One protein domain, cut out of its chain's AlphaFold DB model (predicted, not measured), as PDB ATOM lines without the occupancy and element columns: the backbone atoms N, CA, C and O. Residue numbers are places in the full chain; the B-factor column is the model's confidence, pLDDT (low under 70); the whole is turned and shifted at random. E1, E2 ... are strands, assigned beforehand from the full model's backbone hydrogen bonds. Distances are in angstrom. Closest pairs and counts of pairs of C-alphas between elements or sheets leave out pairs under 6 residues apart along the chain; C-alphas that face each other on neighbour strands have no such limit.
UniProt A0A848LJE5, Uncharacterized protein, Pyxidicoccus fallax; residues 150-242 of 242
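This is residues 150 to 242 of the 242 residues of an uncharacterized protein of Pyxidicoccus fallax (UniProt A0A848LJE5). Two twisted antiparallel sheets stand face to face as a sandwich, a five-strand sheet E2 E1 E9 E8 E7 against a four-strand sheet E3 E4 E5 E6, with their strands crossed at 38 degrees. The two sheets come close along two sides, where E2 runs beside E3 and where the end of E6 meets the end of E8, and the turns after E5 and after E7 lie at opposite ends of the long axis. The printed part has 93 residues, with no named helix and nine strands, E1 to E9 in order along the chain; the class is all strand. It is compact, with a radius of gyration of the C-alphas of 12.4 A, and elongated, spanning 42 by 26 by 22 A.

E1, residues 153 to 163, begins with C-alpha 153 at (164.234, 102.405, 127.568), is 19.3 A long and bends by 118 degrees at residue 156. E2 is residues 169 to 173, E3 177 to 181 and E4 184 to 188. E5, residues 192 to 198, is 19.3 A long, and E6, residues 201 to 208, is 21.4 A, beginning with C-alpha 201 at (140.368, 116.974, 127.789). E7 is residues 213 to 218, and E8, residues 221 to 228, is 21.9 A long. E9, residues 231 to 241, is 23.3 A long, bends by 100 degrees at residue 238 and ends with C-alpha 241 at (169.423, 100.744, 127.524).

In the larger sheet, E2 and E7 are the edge strands. E1 and E2 form a hairpin, with N 160 and O 170 2.9 A apart. E1 and E9 are antiparallel at 164 degrees, with N 159 and O 236 2.8 A apart, after the bend of E1 at residue 156 and before the bend of E9 at residue 238, and with N 240 and O 154 2.9 A apart, after the bend of E9 and before that of E1. E7, E8 and E9 form a meander, each strand the antiparallel neighbour of the one before; N 233 and O 226 are 2.8 A apart, and N 215 and O 223 2.8 A. E3, E4, E5 and E6 form the other meander, with N 179 and O 186 2.8 A apart, N 185 and O 196 2.8 A, and N 195 and O 205 2.8 A. Between the sheets, the closest C-alphas of E2 and E3 are those of Gly 170 and His 179, 7.3 A apart. Those of E6 and E8 are Val 207 and Ile 228, 6.3 A apart. E1 and E4 are only just apart, at 8.5 A.

The C-alphas farthest apart are those of Pro 200 and Pro 219, at 42.6 A. The printed part has no cut, and its links are tight. The chain's last residue is Arg 242. Mean pLDDT of the printed part is 89.1, with residues 219 to 220 and 239 to 242 under 70.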
ATOM      1  N   SER A 150     164.850 103.950 117.754       71.38
ATOM      2  CA  SER A 150     164.831 102.889 118.759       71.38
ATOM      3  C   SER A 150     164.367 103.415 120.118       71.38
ATOM      4  O   SER A 150     164.791 104.503 120.515       71.38
ATOM      5  N   PRO A 151     163.557 102.648 120.876       71.88
ATOM      6  CA  PRO A 151     163.203 103.027 122.237       71.88
ATOM      7  C   PRO A 151     164.462 103.047 123.107       71.88
ATOM      8  O   PRO A 151     165.198 102.059 123.165       71.88
ATOM      9  N   ARG A 152     164.694 104.164 123.803       75.50
ATOM     10  CA  ARG A 152     165.857 104.328 124.692       75.50
ATOM     11  C   ARG A 152     165.745 103.488 125.959       75.50
ATOM     12  O   ARG A 152     166.749 103.002 126.472       75.50
ATOM     13  N   LEU A 153     164.523 103.317 126.466       78.44
ATOM     14  CA  LEU A 153     164.234 102.405 127.568       78.44
ATOM     15  C   LEU A 153     163.289 101.313 127.089       78.44
ATOM     16  O   LEU A 153     162.109 101.561 126.847       78.44
ATOM     17  N   PHE A 154     163.792 100.084 127.023       79.25
ATOM     18  CA  PHE A 154     162.945  98.908 126.867       79.25
ATOM     19  C   PHE A 154     162.748  98.237 128.225       79.25
ATOM     20  O   PHE A 154     163.725  97.908 128.896       79.25
ATOM     21  N   VAL A 155     161.491  98.033 128.629       80.19
ATOM     22  CA  VAL A 155     161.144  97.378 129.899       80.19
ATOM     23  C   VAL A 155     160.301  96.155 129.629       80.19
ATOM     24  O   VAL A 155     159.119  96.293 129.351       80.19
ATOM     25  N   ASP A 156     160.891  94.971 129.729       78.69
ATOM     26  CA  ASP A 156     160.174  93.729 129.432       78.69
ATOM     27  C   ASP A 156     158.961  93.558 130.365       78.69
ATOM     28  O   ASP A 156     157.801  93.611 129.942       78.69
ATOM     29  N   GLU A 157     159.244  93.550 131.669       82.44
ATOM     30  CA  GLU A 157     158.256  93.610 132.738       82.44
ATOM     31  C   GLU A 157     158.659  94.667 133.767       82.44
ATOM     32  O   GLU A 157     159.808  94.740 134.230       82.44
ATOM     33  N   GLY A 158     157.698  95.505 134.147       88.62
ATOM     34  CA  GLY A 158     157.959  96.589 135.079       88.62
ATOM     35  C   GLY A 158     156.738  97.052 135.846       88.62
ATOM     36  O   GLY A 158     155.601  96.651 135.604       88.62
ATOM     37  N   ARG A 159     156.997  97.938 136.799       94.31
ATOM     38  CA  ARG A 159     155.991  98.704 137.525       94.31
ATOM     39  C   ARG A 159     156.310 100.179 137.412       94.31
ATOM     40  O   ARG A 159     157.484 100.553 137.393       94.31
ATOM     41  N   PHE A 160     155.277 101.006 137.412       95.38
ATOM     42  CA  PHE A 160     155.438 102.444 137.534       95.38
ATOM     43  C   PHE A 160     154.778 103.002 138.790       95.38
ATOM     44  O   PHE A 160     153.903 102.393 139.413       95.38
ATOM     45  N   THR A 161     155.204 104.205 139.144       97.12
ATOM     46  CA  THR A 161     154.556 105.080 140.115       97.12
ATOM     47  C   THR A 161     154.599 106.498 139.568       97.12
ATOM     48  O   THR A 161     155.656 106.937 139.119       97.12
ATOM     49  N   LEU A 162     153.476 107.214 139.600       97.12
ATOM     50  CA  LEU A 162     153.445 108.645 139.303       97.12
ATOM     51  C   LEU A 162     153.466 109.429 140.616       97.12
ATOM     52  O   LEU A 162     152.461 109.531 141.321       97.12
ATOM     53  N   GLU A 163     154.625 109.973 140.952       96.38
ATOM     54  CA  GLU A 163     154.785 110.836 142.118       96.38
ATOM     55  C   GLU A 163     153.991 112.138 141.946       96.38
ATOM     56  O   GLU A 163     153.797 112.628 140.834       96.38
ATOM     57  N   GLY A 164     153.490 112.686 143.054       92.88
ATOM     58  CA  GLY A 164     152.575 113.834 143.041       92.88
ATOM     59  C   GLY A 164     151.117 113.475 142.721       92.88
ATOM     60  O   GLY A 164     150.253 114.344 142.772       92.88
ATOM     61  N   THR A 165     150.809 112.203 142.436       92.12
ATOM     62  CA  THR A 165     149.432 111.712 142.267       92.12
ATOM     63  C   THR A 165     149.171 110.544 143.218       92.12
ATOM     64  O   THR A 165     149.738 109.464 143.058       92.12
ATOM     65  N   ALA A 166     148.305 110.746 144.216       91.75
ATOM     66  CA  ALA A 166     148.037 109.750 145.253       91.75
ATOM     67  C   ALA A 166     147.597 108.396 144.657       91.75
ATOM     68  O   ALA A 166     146.622 108.319 143.912       91.75
ATOM     69  N   GLY A 167     148.336 107.329 144.985       90.88
ATOM     70  CA  GLY A 167     148.000 105.947 144.619       90.88
ATOM     71  C   GLY A 167     148.163 105.572 143.139       90.88
ATOM     72  O   GLY A 167     147.791 104.464 142.761       90.88
ATOM     73  N   CYS A 168     148.714 106.444 142.289       96.94
ATOM     74  CA  CYS A 168     148.880 106.155 140.863       96.94
ATOM     75  C   CYS A 168     150.062 105.203 140.624       96.94
ATOM     76  O   CYS A 168     151.219 105.621 140.533       96.94
ATOM     77  N   THR A 169     149.761 103.908 140.534       97.00
ATOM     78  CA  THR A 169     150.730 102.838 140.273       97.00
ATOM     79  C   THR A 169     150.138 101.810 139.319       97.00
ATOM     80  O   THR A 169     148.923 101.639 139.264       97.00
ATOM     81  N   GLY A 170     150.991 101.103 138.584       94.88
ATOM     82  CA  GLY A 170     150.553 100.029 137.697       94.88
ATOM     83  C   GLY A 170     151.721  99.233 137.129       94.88
ATOM     84  O   GLY A 170     152.875  99.445 137.507       94.88
ATOM     85  N   SER A 171     151.413  98.293 136.242       92.38
ATOM     86  CA  SER A 171     152.387  97.450 135.547       92.38
ATOM     87  C   SER A 171     152.615  97.913 134.111       92.38
ATOM     88  O   SER A 171     151.727  98.501 133.496       92.38
ATOM     89  N   LEU A 172     153.791  97.598 133.579       88.81
ATOM     90  CA  LEU A 172     154.121  97.720 132.164       88.81
ATOM     91  C   LEU A 172     154.429  96.336 131.616       88.81
ATOM     92  O   LEU A 172     155.065  95.533 132.305       88.81
ATOM     93  N   ALA A 173     154.019  96.103 130.379       81.12
ATOM     94  CA  ALA A 173     154.375  94.918 129.619       81.12
ATOM     95  C   ALA A 173     154.973  95.365 128.285       81.12
ATOM     96  O   ALA A 173     154.414  96.242 127.622       81.12
ATOM     97  N   ARG A 174     156.098  94.766 127.886       82.88
ATOM     98  CA  ARG A 174     156.767  95.039 126.599       82.88
ATOM     99  C   ARG A 174     157.121  96.526 126.394       82.88
ATOM    100  O   ARG A 174     157.012  97.056 125.294       82.88
ATOM    101  N   GLY A 175     157.495  97.226 127.462       84.31
ATOM    102  CA  GLY A 175     158.032  98.591 127.422       84.31
ATOM    103  C   GLY A 175     157.003  99.683 127.155       84.31
ATOM    104  O   GLY A 175     157.378 100.838 126.976       84.31
ATOM    105  N   ARG A 176     155.715  99.338 127.144       90.19
ATOM    106  CA  ARG A 176     154.632 100.248 126.778       90.19
ATOM    107  C   ARG A 176     153.479 100.161 127.762       90.19
ATOM    108  O   ARG A 176     153.246  99.122 128.382       90.19
ATOM    109  N   MET A 177     152.770 101.268 127.935       94.88
ATOM    110  CA  MET A 177     151.552 101.303 128.731       94.88
ATOM    111  C   MET A 177     150.686 102.520 128.416       94.88
ATOM    112  O   MET A 177     151.169 103.611 128.114       94.88
ATOM    113  N   LEU A 178     149.389 102.327 128.616       96.38
ATOM    114  CA  LEU A 178     148.427 103.383 128.866       96.38
ATOM    115  C   LEU A 178     147.723 103.028 130.179       96.38
ATOM    116  O   LEU A 178     147.207 101.920 130.325       96.38
ATOM    117  N   HIS A 179     147.713 103.940 131.146       97.12
ATOM    118  CA  HIS A 179     147.100 103.716 132.454       97.12
ATOM    119  C   HIS A 179     146.247 104.905 132.886       97.12
ATOM    120  O   HIS A 179     146.504 106.040 132.501       97.12
ATOM    121  N   ARG A 180     145.227 104.667 133.714       96.69
ATOM    122  CA  ARG A 180     144.346 105.723 134.226       96.69
ATOM    123  C   ARG A 180     144.631 105.996 135.695       96.69
ATOM    124  O   ARG A 180     144.481 105.107 136.523       96.69
ATOM    125  N   CYS A 181     144.911 107.251 136.022       96.44
ATOM    126  CA  CYS A 181     145.129 107.721 137.384       96.44
ATOM    127  C   CYS A 181     144.145 108.838 137.730       96.44
ATOM    128  O   CYS A 181     144.378 110.017 137.467       96.44
ATOM    129  N   GLY A 182     142.998 108.455 138.298       95.44
ATOM    130  CA  GLY A 182     141.918 109.388 138.619       95.44
ATOM    131  C   GLY A 182     141.299 110.008 137.361       95.44
ATOM    132  O   GLY A 182     140.548 109.338 136.646       95.44
ATOM    133  N   ASN A 183     141.585 111.292 137.129       96.56
ATOM    134  CA  ASN A 183     141.152 112.058 135.952       96.56
ATOM    135  C   ASN A 183     142.242 112.188 134.871       96.56
ATOM    136  O   ASN A 183     142.039 112.880 133.877       96.56
ATOM    137  N   ARG A 184     143.397 111.547 135.071       97.31
ATOM    138  CA  ARG A 184     144.515 111.560 134.128       97.31
ATOM    139  C   ARG A 184     144.674 110.219 133.427       97.31
ATOM    140  O   ARG A 184     144.406 109.168 134.018       97.31
ATOM    141  N   PHE A 185     145.184 110.260 132.208       98.00
ATOM    142  CA  PHE A 185     145.809 109.131 131.535       98.00
ATOM    143  C   PHE A 185     147.328 109.312 131.570       98.00
ATOM    144  O   PHE A 185     147.828 110.422 131.405       98.00
ATOM    145  N   VAL A 186     148.049 108.223 131.806       97.88
ATOM    146  CA  VAL A 186     149.510 108.156 131.793       97.88
ATOM    147  C   VAL A 186     149.903 107.238 130.651       97.88
ATOM    148  O   VAL A 186     149.509 106.072 130.640       97.88
ATOM    149  N   TYR A 187     150.662 107.764 129.703       97.69
ATOM    150  CA  TYR A 187     151.170 107.028 128.554       97.69
ATOM    151  C   TYR A 187     152.690 106.910 128.629       97.69
ATOM    152  O   TYR A 187     153.366 107.850 129.051       97.69
ATOM    153  N   PHE A 188     153.213 105.763 128.204       95.50
ATOM    154  CA  PHE A 188     154.640 105.528 128.025       95.50
ATOM    155  C   PHE A 188     154.878 104.515 126.903       95.50
ATOM    156  O   PHE A 188     154.204 103.486 126.861       95.50
ATOM    157  N   ASN A 189     155.865 104.774 126.043       92.69
ATOM    158  CA  ASN A 189     156.257 103.888 124.935       92.69
ATOM    159  C   ASN A 189     157.768 103.613 124.856       92.69
ATOM    160  O   ASN A 189     158.265 103.218 123.806       92.69
ATOM    161  N   GLY A 190     158.520 103.890 125.925       90.75
ATOM    162  CA  GLY A 190     159.982 103.753 125.925       90.75
ATOM    163  C   GLY A 190     160.751 104.973 125.409       90.75
ATOM    164  O   GLY A 190     161.940 105.100 125.709       90.75
ATOM    165  N   THR A 191     160.083 105.895 124.711       91.88
ATOM    166  CA  THR A 191     160.679 107.129 124.165       91.88
ATOM    167  C   THR A 191     160.159 108.386 124.853       91.88
ATOM    168  O   THR A 191     160.913 109.333 125.085       91.88
ATOM    169  N   ALA A 192     158.880 108.403 125.218       95.00
ATOM    170  CA  ALA A 192     158.262 109.525 125.906       95.00
ATOM    171  C   ALA A 192     157.314 109.058 127.008       95.00
ATOM    172  O   ALA A 192     156.772 107.951 126.966       95.00
ATOM    173  N   VAL A 193     157.106 109.938 127.984       96.44
ATOM    174  CA  VAL A 193     156.011 109.856 128.953       96.44
ATOM    175  C   VAL A 193     155.066 111.018 128.672       96.44
ATOM    176  O   VAL A 193     155.526 112.146 128.487       96.44
ATOM    177  N   ALA A 194     153.758 110.770 128.678       98.12
ATOM    178  CA  ALA A 194     152.746 111.820 128.596       98.12
ATOM    179  C   ALA A 194     151.697 111.680 129.704       98.12
ATOM    180  O   ALA A 194     151.260 110.577 130.039       98.12
ATOM    181  N   LEU A 195     151.286 112.821 130.253       98.12
ATOM    182  CA  LEU A 195     150.138 112.979 131.135       98.12
ATOM    183  C   LEU A 195     149.042 113.701 130.362       98.12
ATOM    184  O   LEU A 195     149.241 114.820 129.889       98.12
ATOM    185  N   LEU A 196     147.881 113.067 130.256       98.38
ATOM    186  CA  LEU A 196     146.717 113.625 129.573       98.38
ATOM    187  C   LEU A 196     145.571 113.778 130.567       98.38
ATOM    188  O   LEU A 196     145.387 112.922 131.431       98.38
ATOM    189  N   GLN A 197     144.784 114.838 130.449       97.88
ATOM    190  CA  GLN A 197     143.595 115.066 131.267       97.88
ATOM    191  C   GLN A 197     142.348 114.578 130.540       97.88
ATOM    192  O   GLN A 197     142.232 114.708 129.324       97.88
ATOM    193  N   ALA A 198     141.398 114.034 131.300       97.69
ATOM    194  CA  ALA A 198     140.061 113.723 130.805       97.69
ATOM    195  C   ALA A 198     139.062 114.878 131.026       97.69
ATOM    196  O   ALA A 198     137.993 114.872 130.426       97.69
ATOM    197  N   SER A 199     139.376 115.858 131.887       96.56
ATOM    198  CA  SER A 199     138.499 117.007 132.165       96.56
ATOM    199  C   SER A 199     139.289 118.205 132.731       96.56
ATOM    200  O   SER A 199     139.709 118.111 133.887       96.56
ATOM    201  N   PRO A 200     139.445 119.314 131.977       97.19
ATOM    202  CA  PRO A 200     139.152 119.401 130.545       97.19
ATOM    203  C   PRO A 200     140.033 118.418 129.743       97.19
ATOM    204  O   PRO A 200     141.140 118.108 130.182       97.19
ATOM    205  N   PRO A 201     139.558 117.869 128.611       98.00
ATOM    206  CA  PRO A 201     140.368 116.974 127.789       98.00
ATOM    207  C   PRO A 201     141.581 117.704 127.204       98.00
ATOM    208  O   PRO A 201     141.417 118.756 126.589       98.00
ATOM    209  N   GLY A 202     142.788 117.160 127.365       98.12
ATOM    210  CA  GLY A 202     143.993 117.802 126.832       98.12
ATOM    211  C   GLY A 202     145.303 117.176 127.299       98.12
ATOM    212  O   GLY A 202     145.314 116.234 128.091       98.12
ATOM    213  N   LEU A 203     146.417 117.701 126.790       98.12
ATOM    214  CA  LEU A 203     147.757 117.332 127.240       98.12
ATOM    215  C   LEU A 203     148.129 118.175 128.465       98.12
ATOM    216  O   LEU A 203     148.123 119.399 128.392       98.12
ATOM    217  N   GLU A 204     148.466 117.527 129.578       97.69
ATOM    218  CA  GLU A 204     148.961 118.210 130.780       97.69
ATOM    219  C   GLU A 204     150.473 118.415 130.720       97.69
ATOM    220  O   GLU A 204     150.973 119.498 131.003       97.69
ATOM    221  N   ALA A 205     151.202 117.355 130.374       97.50
ATOM    222  CA  ALA A 205     152.652 117.366 130.271       97.50
ATOM    223  C   ALA A 205     153.122 116.222 129.371       97.50
ATOM    224  O   ALA A 205     152.513 115.153 129.353       97.50
ATOM    225  N   ALA A 206     154.234 116.416 128.673       97.38
ATOM    226  CA  ALA A 206     154.938 115.358 127.963       97.38
ATOM    227  C   ALA A 206     156.441 115.598 128.058       97.38
ATOM    228  O   ALA A 206     156.885 116.742 127.980       97.38
ATOM    229  N   VAL A 207     157.210 114.528 128.243       95.31
ATOM    230  CA  VAL A 207     158.665 114.593 128.416       95.31
ATOM    231  C   VAL A 207     159.319 113.452 127.646       95.31
ATOM    232  O   VAL A 207     158.792 112.333 127.602       95.31
ATOM    233  N   ARG A 208     160.462 113.745 127.021       93.31
ATOM    234  CA  ARG A 208     161.308 112.735 126.383       93.31
ATOM    235  C   ARG A 208     162.069 111.972 127.454       93.31
ATOM    236  O   ARG A 208     162.537 112.525 128.438       93.31
ATOM    237  N   VAL A 209     162.239 110.679 127.241       89.25
ATOM    238  CA  VAL A 209     162.943 109.804 128.183       89.25
ATOM    239  C   VAL A 209     164.444 110.126 128.276       89.25
ATOM    240  O   VAL A 209     165.107 109.681 129.203       89.25
ATOM    241  N   GLU A 210     164.989 110.934 127.368       83.50
ATOM    242  CA  GLU A 210     166.370 111.442 127.437       83.50
ATOM    243  C   GLU A 210     166.655 112.206 128.731       83.50
ATOM    244  O   GLU A 210     167.758 112.128 129.264       83.50
ATOM    245  N   ASP A 211     165.625 112.845 129.284       75.81
ATOM    246  CA  ASP A 211     165.688 113.577 130.546       75.81
ATOM    247  C   ASP A 211     165.559 112.644 131.772       75.81
ATOM    248  O   ASP A 211     165.390 113.094 132.908       75.81
ATOM    249  N   ALA A 212     165.589 111.319 131.573       81.88
ATOM    250  CA  ALA A 212     165.487 110.348 132.654       81.88
ATOM    251  C   ALA A 212     166.757 110.315 133.509       81.88
ATOM    252  O   ALA A 212     167.854 110.005 133.045       81.88
ATOM    253  N   HIS A 213     166.579 110.460 134.819       85.56
ATOM    254  CA  HIS A 213     167.613 110.107 135.782       85.56
ATOM    255  C   HIS A 213     167.586 108.597 136.026       85.56
ATOM    256  O   HIS A 213     166.667 108.061 136.661       85.56
ATOM    257  N   LEU A 214     168.598 107.900 135.510       84.31
ATOM    258  CA  LEU A 214     168.758 106.459 135.676       84.31
ATOM    259  C   LEU A 214     169.522 106.157 136.963       84.31
ATOM    260  O   LEU A 214     170.640 106.619 137.167       84.31
ATOM    261  N   ILE A 215     168.914 105.352 137.829       83.38
ATOM    262  CA  ILE A 215     169.502 104.907 139.089       83.38
ATOM    263  C   ILE A 215     169.725 103.394 138.976       83.38
ATOM    264  O   ILE A 215     168.748 102.628 139.020       83.38
ATOM    265  N   PRO A 216     170.982 102.934 138.839       78.38
ATOM    266  CA  PRO A 216     171.306 101.516 138.908       78.38
ATOM    267  C   PRO A 216     170.808 100.926 140.232       78.38
ATOM    268  O   PRO A 216     170.976 101.527 141.293       78.38
ATOM    269  N   GLN A 217     170.150  99.767 140.186       76.69
ATOM    270  CA  GLN A 217     169.720  99.056 141.399       76.69
ATOM    271  C   GLN A 217     170.492  97.747 141.561       76.69
ATOM    272  O   GLN A 217     170.994  97.451 142.643       76.69
ATOM    273  N   ARG A 218     170.568  96.955 140.487       76.56
ATOM    274  CA  ARG A 218     171.280  95.671 140.380       76.56
ATOM    275  C   ARG A 218     171.688  95.453 138.917       76.56
ATOM    276  O   ARG A 218     171.131  96.137 138.052       76.56
ATOM    277  N   PRO A 219     172.574  94.486 138.609       66.94
ATOM    278  CA  PRO A 219     172.709  93.993 137.242       66.94
ATOM    279  C   PRO A 219     171.312  93.693 136.680       66.94
ATOM    280  O   PRO A 219     170.499  93.103 137.387       66.94
ATOM    281  N   SER A 220     171.025  94.191 135.475       66.69
ATOM    282  CA  SER A 220     169.740  94.090 134.762       66.69
ATOM    283  C   SER A 220     168.504  94.769 135.373       66.69
ATOM    284  O   SER A 220     167.439  94.683 134.772       66.69
ATOM    285  N   ARG A 221     168.586  95.485 136.508       77.38
ATOM    286  CA  ARG A 221     167.448  96.261 137.047       77.38
ATOM    287  C   ARG A 221     167.790  97.735 137.182       77.38
ATOM    288  O   ARG A 221     168.685  98.110 137.944       77.38
ATOM    289  N   VAL A 222     167.003  98.569 136.512       75.69
ATOM    290  CA  VAL A 222     167.134 100.026 136.566       75.69
ATOM    291  C   VAL A 222     165.868 100.612 137.165       75.69
ATOM    292  O   VAL A 222     164.747 100.167 136.896       75.69
ATOM    293  N   LYS A 223     166.060 101.629 138.000       87.06
ATOM    294  CA  LYS A 223     165.006 102.566 138.359       87.06
ATOM    295  C   LYS A 223     165.210 103.812 137.506       87.06
ATOM    296  O   LYS A 223     166.241 104.461 137.640       87.06
ATOM    297  N   ALA A 224     164.254 104.146 136.649       90.12
ATOM    298  CA  ALA A 224     164.275 105.405 135.910       90.12
ATOM    299  C   ALA A 224     163.312 106.385 136.580       90.12
ATOM    300  O   ALA A 224     162.180 106.022 136.905       90.12
ATOM    301  N   ARG A 225     163.767 107.613 136.822       94.12
ATOM    302  CA  ARG A 225     162.937 108.713 137.318       94.12
ATOM    303  C   ARG A 225     162.896 109.791 136.244       94.12
ATOM    304  O   ARG A 225     163.918 110.408 135.969       94.12
ATOM    305  N   ILE A 226     161.724 110.001 135.661       93.94
ATOM    306  CA  ILE A 226     161.495 110.976 134.593       93.94
ATOM    307  C   ILE A 226     160.656 112.113 135.186       93.94
ATOM    308  O   ILE A 226     159.520 111.854 135.594       93.94
ATOM    309  N   PRO A 227     161.192 113.340 135.316       95.19
ATOM    310  CA  PRO A 227     160.403 114.472 135.790       95.19
ATOM    311  C   PRO A 227     159.264 114.736 134.799       95.19
ATOM    312  O   PRO A 227     159.486 114.729 133.594       95.19
ATOM    313  N   ILE A 228     158.036 114.922 135.287       96.12
ATOM    314  CA  ILE A 228     156.886 115.224 134.423       96.12
ATOM    315  C   ILE A 228     155.787 115.951 135.199       96.12
ATOM    316  O   ILE A 228     155.382 115.528 136.288       96.12
ATOM    317  N   GLY A 229     155.295 117.055 134.630       92.75
ATOM    318  CA  GLY A 229     154.359 117.951 135.309       92.75
ATOM    319  C   GLY A 229     154.943 118.467 136.631       92.75
ATOM    320  O   GLY A 229     156.108 118.846 136.692       92.75
ATOM    321  N   GLY A 230     154.143 118.438 137.701       93.62
ATOM    322  CA  GLY A 230     154.580 118.779 139.064       93.62
ATOM    323  C   GLY A 230     155.191 117.618 139.863       93.62
ATOM    324  O   GLY A 230     155.286 117.715 141.084       93.62
ATOM    325  N   GLY A 231     155.538 116.498 139.220       94.75
ATOM    326  CA  GLY A 231     156.002 115.281 139.889       94.75
ATOM    327  C   GLY A 231     157.017 114.492 139.065       94.75
ATOM    328  O   GLY A 231     157.840 115.055 138.342       94.75
ATOM    329  N   ALA A 232     156.984 113.165 139.195       96.44
ATOM    330  CA  ALA A 232     157.879 112.283 138.455       96.44
ATOM    331  C   ALA A 232     157.213 110.953 138.106       96.44
ATOM    332  O   ALA A 232     156.537 110.335 138.930       96.44
ATOM    333  N   PHE A 233     157.474 110.474 136.898       95.62
ATOM    334  CA  PHE A 233     157.192 109.112 136.488       95.62
ATOM    335  C   PHE A 233     158.367 108.217 136.890       95.62
ATOM    336  O   PHE A 233     159.489 108.373 136.406       95.62
ATOM    337  N   VAL A 234     158.123 107.292 137.815       95.12
ATOM    338  CA  VAL A 234     159.134 106.373 138.338       95.12
ATOM    339  C   VAL A 234     158.878 104.981 137.803       95.12
ATOM    340  O   VAL A 234     157.911 104.333 138.192       95.12
ATOM    341  N   LEU A 235     159.794 104.502 136.978       93.38
ATOM    342  CA  LEU A 235     159.786 103.174 136.390       93.38
ATOM    343  C   LEU A 235     160.725 102.253 137.168       93.38
ATOM    344  O   LEU A 235     161.849 102.634 137.499       93.38
ATOM    345  N   ARG A 236     160.270 101.038 137.471       91.19
ATOM    346  CA  ARG A 236     161.066  99.983 138.112       91.19
ATOM    347  C   ARG A 236     160.882  98.690 137.336       91.19
ATOM    348  O   ARG A 236     159.758  98.208 137.227       91.19
ATOM    349  N   GLY A 237     161.964  98.099 136.854       85.94
ATOM    350  CA  GLY A 237     161.884  96.840 136.122       85.94
ATOM    351  C   GLY A 237     163.233  96.390 135.592       85.94
ATOM    352  O   GLY A 237     164.277  96.931 135.974       85.94
ATOM    353  N   ILE A 238     163.190  95.389 134.721       75.69
ATOM    354  CA  ILE A 238     164.339  95.030 133.897       75.69
ATOM    355  C   ILE A 238     164.359  96.012 132.737       75.69
ATOM    356  O   ILE A 238     163.475  95.970 131.889       75.69
ATOM    357  N   VAL A 239     165.319  96.934 132.755       69.12
ATOM    358  CA  VAL A 239     165.419  97.985 131.742       69.12
ATOM    359  C   VAL A 239     166.677  97.760 130.932       69.12
ATOM    360  O   VAL A 239     167.771  97.680 131.491       69.12
ATOM    361  N   TYR A 240     166.506  97.686 129.624       69.56
ATOM    362  CA  TYR A 240     167.596  97.622 128.670       69.56
ATOM    363  C   TYR A 240     167.775  99.017 128.083       69.56
ATOM    364  O   TYR A 240     166.830  99.584 127.530       69.56
ATOM    365  N   LEU A 241     168.978  99.564 128.253       67.50
ATOM    366  CA  LEU A 241     169.423 100.744 127.524       67.50
ATOM    367  C   LEU A 241     169.914 100.265 126.163       67.50
ATOM    368  O   LEU A 241     170.703  99.317 126.105       67.50
ATOM    369  N   ARG A 242     169.404 100.877 125.100       61.25
ATOM    370  CA  ARG A 242     169.923 100.704 123.744       61.25
ATOM    371  C   ARG A 242     170.670 101.952 123.320       61.25
ATOM    372  O   ARG A 242     170.202 103.052 123.692       61.25
TER     373      ARG A 242